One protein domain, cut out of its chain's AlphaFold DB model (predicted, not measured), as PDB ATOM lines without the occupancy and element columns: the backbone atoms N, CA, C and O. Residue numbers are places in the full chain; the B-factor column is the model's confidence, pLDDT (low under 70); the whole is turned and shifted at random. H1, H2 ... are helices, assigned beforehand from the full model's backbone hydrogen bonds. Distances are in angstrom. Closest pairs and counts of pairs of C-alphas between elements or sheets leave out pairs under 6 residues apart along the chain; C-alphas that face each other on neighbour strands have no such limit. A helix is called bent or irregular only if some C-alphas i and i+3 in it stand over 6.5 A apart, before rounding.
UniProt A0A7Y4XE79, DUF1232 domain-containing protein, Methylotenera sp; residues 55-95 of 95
ATOM      1  N   PRO A  55      23.600 -26.960  21.784       48.88
ATOM      2  CA  PRO A  55      23.902 -25.969  22.819       48.88
ATOM      3  C   PRO A  55      23.209 -24.600  22.636       48.88
ATOM      4  O   PRO A  55      23.390 -23.721  23.469       48.88
ATOM      5  N   VAL A  56      22.394 -24.396  21.587       55.16
ATOM      6  CA  VAL A  56      21.696 -23.119  21.302       55.16
ATOM      7  C   VAL A  56      20.197 -23.142  21.666       55.16
ATOM      8  O   VAL A  56      19.607 -22.084  21.869       55.16
ATOM      9  N   LEU A  57      19.561 -24.314  21.816       50.97
ATOM     10  CA  LEU A  57      18.125 -24.398  22.154       50.97
ATOM     11  C   LEU A  57      17.840 -24.327  23.664       50.97
ATOM     12  O   LEU A  57      16.793 -23.824  24.054       50.97
ATOM     13  N   GLY A  58      18.771 -24.759  24.521       53.00
ATOM     14  CA  GLY A  58      18.533 -24.900  25.966       53.00
ATOM     15  C   GLY A  58      18.356 -23.598  26.766       53.00
ATOM     16  O   GLY A  58      17.954 -23.661  27.920       53.00
ATOM     17  N   GLN A  59      18.646 -22.425  26.190       56.00
ATOM     18  CA  GLN A  59      18.524 -21.122  26.875       56.00
ATOM     19  C   GLN A  59      17.566 -20.137  26.191       56.00
ATOM     20  O   GLN A  59      17.143 -19.169  26.816       56.00
ATOM     21  N   LEU A  60      17.189 -20.379  24.930       52.41
ATOM     22  CA  LEU A  60      16.232 -19.536  24.200       52.41
ATOM     23  C   LEU A  60      14.766 -19.862  24.555       52.41
ATOM     24  O   LEU A  60      13.878 -19.030  24.360       52.41
ATOM     25  N   ASP A  61      14.528 -21.072  25.062       58.41
ATOM     26  CA  ASP A  61      13.207 -21.670  25.275       58.41
ATOM     27  C   ASP A  61      12.405 -20.944  26.378       58.41
ATOM     28  O   ASP A  61      11.316 -20.424  26.135       58.41
ATOM     29  N   GLU A  62      12.975 -20.736  27.567       62.62
ATOM     30  CA  GLU A  62      12.216 -20.189  28.706       62.62
ATOM     31  C   GLU A  62      11.712 -18.744  28.510       62.62
ATOM     32  O   GLU A  62      10.681 -18.365  29.062       62.62
ATOM     33  N   VAL A  63      12.391 -17.931  27.696       73.81
ATOM     34  CA  VAL A  63      12.013 -16.520  27.480       73.81
ATOM     35  C   VAL A  63      11.043 -16.352  26.310       73.81
ATOM     36  O   VAL A  63      10.239 -15.424  26.319       73.81
ATOM     37  N   VAL A  64      11.092 -17.230  25.304       77.69
ATOM     38  CA  VAL A  64      10.337 -17.052  24.050       77.69
ATOM     39  C   VAL A  64       9.182 -18.041  23.929       77.69
ATOM     40  O   VAL A  64       8.078 -17.651  23.546       77.69
ATOM     41  N   ILE A  65       9.387 -19.303  24.298       78.81
ATOM     42  CA  ILE A  65       8.356 -20.338  24.174       78.81
ATOM     43  C   ILE A  65       7.284 -20.178  25.249       78.81
ATOM     44  O   ILE A  65       6.103 -20.336  24.938       78.81
ATOM     45  N   ILE A  66       7.646 -19.774  26.473       79.06
ATOM     46  CA  ILE A  66       6.661 -19.556  27.544       79.06
ATOM     47  C   ILE A  66       5.625 -18.480  27.154       79.06
ATOM     48  O   ILE A  66       4.429 -18.783  27.201       79.06
ATOM     49  N   PRO A  67       5.996 -17.261  26.703       80.44
ATOM     50  CA  PRO A  67       5.013 -16.265  26.269       80.44
ATOM     51  C   PRO A  67       4.157 -16.718  25.084       80.44
ATOM     52  O   PRO A  67       2.966 -16.412  25.047       80.44
ATOM     53  N   ILE A  68       4.735 -17.461  24.134       85.81
ATOM     54  CA  ILE A  68       4.011 -17.975  22.965       85.81
ATOM     55  C   ILE A  68       2.967 -19.009  23.389       85.81
ATOM     56  O   ILE A  68       1.812 -18.919  22.976       85.81
ATOM     57  N   LEU A  69       3.335 -19.956  24.253       80.06
ATOM     58  CA  LEU A  69       2.408 -20.955  24.786       80.06
ATOM     59  C   LEU A  69       1.279 -20.304  25.586       80.06
ATOM     60  O   LEU A  69       0.118 -20.667  25.408       80.06
ATOM     61  N   VAL A  70       1.597 -19.306  26.416       83.19
ATOM     62  CA  VAL A  70       0.591 -18.539  27.165       83.19
ATOM     63  C   VAL A  70      -0.337 -17.788  26.213       83.19
ATOM     64  O   VAL A  70      -1.552 -17.812  26.396       83.19
ATOM     65  N   TYR A  71       0.203 -17.158  25.172       86.69
ATOM     66  CA  TYR A  71      -0.590 -16.442  24.177       86.69
ATOM     67  C   TYR A  71      -1.552 -17.372  23.429       86.69
ATOM     68  O   TYR A  71      -2.744 -17.080  23.329       86.69
ATOM     69  N   ILE A  72      -1.058 -18.522  22.965       86.81
ATOM     70  CA  ILE A  72      -1.873 -19.539  22.295       86.81
ATOM     71  C   ILE A  72      -2.952 -20.062  23.249       86.81
ATOM     72  O   ILE A  72      -4.117 -20.135  22.865       86.81
ATOM     73  N   ALA A  73      -2.605 -20.361  24.503       84.25
ATOM     74  CA  ALA A  73      -3.567 -20.816  25.501       84.25
ATOM     75  C   ALA A  73      -4.681 -19.784  25.737       84.25
ATOM     76  O   ALA A  73      -5.856 -20.145  25.750       84.25
ATOM     77  N   LEU A  74      -4.341 -18.497  25.848       82.06
ATOM     78  CA  LEU A  74      -5.325 -17.420  25.990       82.06
ATOM     79  C   LEU A  74      -6.229 -17.273  24.759       82.06
ATOM     80  O   LEU A  74      -7.373 -16.849  24.907       82.06
ATOM     81  N   LEU A  75      -5.751 -17.652  23.570       86.75
ATOM     82  CA  LEU A  75      -6.545 -17.651  22.340       86.75
ATOM     83  C   LEU A  75      -7.666 -18.704  22.365       86.75
ATOM     84  O   LEU A  75      -8.743 -18.473  21.816       86.75
ATOM     85  N   PHE A  76      -7.421 -19.850  23.006       86.31
ATOM     86  CA  PHE A  76      -8.382 -20.952  23.109       86.31
ATOM     87  C   PHE A  76      -9.373 -20.803  24.270       86.31
ATOM     88  O   PHE A  76     -10.368 -21.528  24.321       86.31
ATOM     89  N   ILE A  77      -9.132 -19.879  25.205       87.75
ATOM     90  CA  ILE A  77     -10.003 -19.691  26.367       87.75
ATOM     91  C   ILE A  77     -11.134 -18.704  26.019       87.75
ATOM     92  O   ILE A  77     -10.868 -17.568  25.616       87.75
ATOM     93  N   PRO A  78     -12.414 -19.075  26.227       88.81
ATOM     94  CA  PRO A  78     -13.538 -18.167  26.030       88.81
ATOM     95  C   PRO A  78     -13.428 -16.922  26.920       88.81
ATOM     96  O   PRO A  78     -13.188 -17.025  28.125       88.81
ATOM     97  N   LYS A  79     -13.679 -15.738  26.346       82.56
ATOM     98  CA  LYS A  79     -13.533 -14.441  27.039       82.56
ATOM     99  C   LYS A  79     -14.278 -14.370  28.380       82.56
ATOM    100  O   LYS A  79     -13.737 -13.839  29.344       82.56
ATOM    101  N   MET A  80     -15.455 -14.994  28.471       85.94
ATOM    102  CA  MET A  80     -16.279 -15.042  29.687       85.94
ATOM    103  C   MET A  80     -15.566 -15.697  30.884       85.94
ATOM    104  O   MET A  80     -15.760 -15.295  32.032       85.94
ATOM    105  N   VAL A  81     -14.706 -16.687  30.622       86.12
ATOM    106  CA  VAL A  81     -13.911 -17.368  31.654       86.12
ATOM    107  C   VAL A  81     -12.779 -16.461  32.132       86.12
ATOM    108  O   VAL A  81     -12.551 -16.334  33.334       86.12
ATOM    109  N   ILE A  82     -12.110 -15.765  31.207       86.06
ATOM    110  CA  ILE A  82     -11.033 -14.817  31.531       86.06
ATOM    111  C   ILE A  82     -11.569 -13.652  32.371       86.06
ATOM    112  O   ILE A  82     -10.934 -13.254  33.347       86.06
ATOM    113  N   GLU A  83     -12.740 -13.120  32.026       86.12
ATOM    114  CA  GLU A  83     -13.387 -12.033  32.770       86.12
ATOM    115  C   GLU A  83     -13.796 -12.466  34.183       86.12
ATOM    116  O   GLU A  83     -13.493 -11.767  35.151       86.12
ATOM    117  N   SER A  84     -14.384 -13.658  34.319       84.81
ATOM    118  CA  SER A  84     -14.786 -14.215  35.617       84.81
ATOM    119  C   SER A  84     -13.586 -14.479  36.537       84.81
ATOM    120  O   SER A  84     -13.647 -14.215  37.739       84.81
ATOM    121  N   CYS A  85     -12.466 -14.960  35.987       87.19
ATOM    122  CA  CYS A  85     -11.218 -15.125  36.735       87.19
ATOM    123  C   CYS A  85     -10.581 -13.775  37.100       87.19
ATOM    124  O   CYS A  85     -10.083 -13.605  38.212       87.19
ATOM    125  N   ARG A  86     -10.627 -12.783  36.202       85.38
ATOM    126  CA  ARG A  86     -10.102 -11.434  36.465       85.38
ATOM    127  C   ARG A  86     -10.866 -10.733  37.591       85.38
ATOM    128  O   ARG A  86     -10.228 -10.113  38.441       85.38
ATOM    129  N   ALA A  87     -12.190 -10.878  37.635       84.75
ATOM    130  CA  ALA A  87     -13.028 -10.332  38.702       84.75
ATOM    131  C   ALA A  87     -12.692 -10.941  40.078       84.75
ATOM    132  O   ALA A  87     -12.551 -10.216  41.060       84.75
ATOM    133  N   GLN A  88     -12.472 -12.259  40.146       83.75
ATOM    134  CA  GLN A  88     -12.086 -12.944  41.389       83.75
ATOM    135  C   GLN A  88     -10.713 -12.501  41.911       83.75
ATOM    136  O   GLN A  88     -10.551 -12.273  43.107       83.75
ATOM    137  N   VAL A  89      -9.733 -12.315  41.022       88.62
ATOM    138  CA  VAL A  89      -8.400 -11.818  41.408       88.62
ATOM    139  C   VAL A  89      -8.466 -10.376  41.921       88.62
ATOM    140  O   VAL A  89      -7.743 -10.020  42.849       88.62
ATOM    141  N   GLN A  90      -9.332  -9.536  41.347       81.56
ATOM    142  CA  GLN A  90      -9.546  -8.173  41.841       81.56
ATOM    143  C   GLN A  90     -10.212  -8.159  43.221       81.56
ATOM    144  O   GLN A  90      -9.772  -7.403  44.081       81.56
ATOM    145  N   ALA A  91     -11.191  -9.036  43.459       75.62
ATOM    146  CA  ALA A  91     -11.829  -9.187  44.765       75.62
ATOM    147  C   ALA A  91     -10.849  -9.690  45.843       75.62
ATOM    148  O   ALA A  91     -10.873  -9.203  46.968       75.62
ATOM    149  N   GLN A  92      -9.939 -10.609  45.498       74.31
ATOM    150  CA  GLN A  92      -8.900 -11.085  46.421       74.31
ATOM    151  C   GLN A  92      -7.803 -10.052  46.702       74.31
ATOM    152  O   GLN A  92      -7.208 -10.088  47.770       74.31
ATOM    153  N   LYS A  93      -7.522  -9.130  45.773       63.91
ATOM    154  CA  LYS A  93      -6.555  -8.037  45.988       63.91
ATOM    155  C   LYS A  93      -7.094  -6.885  46.846       63.91
ATOM    156  O   LYS A  93      -6.325  -5.986  47.170       63.91
ATOM    157  N   GLN A  94      -8.392  -6.876  47.151       55.28
ATOM    158  CA  GLN A  94      -9.046  -5.862  47.987       55.28
ATOM    159  C   GLN A  94      -9.299  -6.336  49.431       55.28
ATOM    160  O   GLN A  94      -9.871  -5.576  50.212       55.28
ATOM    161  N   ALA A  95      -8.869  -7.554  49.776       50.69
ATOM    162  CA  ALA A  95      -8.823  -8.096  51.137       50.69
ATOM    163  C   ALA A  95      -7.386  -8.057  51.675       50.69
ATOM    164  O   ALA A  95      -7.233  -7.836  52.896       50.69
TER     165      ALA A  95
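Overview. This is residues 55 to 95 of the 95 residues of the protein "DUF1232 domain-containing protein" of Methylotenera sp (UniProt A0A7Y4XE79). Two helices of similar length, H1 and H2, meet near their ends at a tight link and make an open, flat V with nothing filling the space between its arms. A tail, residues 55 to 60, lengthens the H1 arm, and residues 93 to 95 follow the far end of H2. The printed part has 41 residues with two named helices, H1 then H2, and no named strand; the class is all helix. It is extended, with a radius of gyration of the C-alphas of 15.3 A, and spans 46 by 25 by 7 A.

Along the chain. The longest helix, H1, holds residues 61 to 76 and measures 21.7 A from C-alpha 61 at (13.207, -21.670, 25.275) to C-alpha 76 at (-8.382, -20.952, 23.109). H1 is neither bent nor irregular, but only just: C-alphas 63 and 66 are 6.2 A apart. H2 holds residues 79 to 92, 20.2 A from first to last C-alpha, and ends with C-alpha 92 at (-8.900, -11.085, 46.421).

Arrangement. From N to C, H1 runs mainly toward falling x, while H2 runs mainly toward rising z. The link from H1 to H2, Ile 77 and Pro 78, is tight. H1 and H2 are only just apart, with their closest C-alphas 8.4 A from each other. Each O i to N i+4 pair of H2 is within hydrogen-bond range; in H1 10 of 12 are.

Size, cuts and confidence. The C-alphas of Pro 55 and Ala 95, the two farthest apart, are 46.8 A from each other. Residues 55 to 73, 75 to 81 and 83 to 95 stand free. The printed part has no cut and ends at the chain's last residue, 95. The mean pLDDT of the printed part is 75.8; residues 55 to 62 and 93 to 95 are under 70.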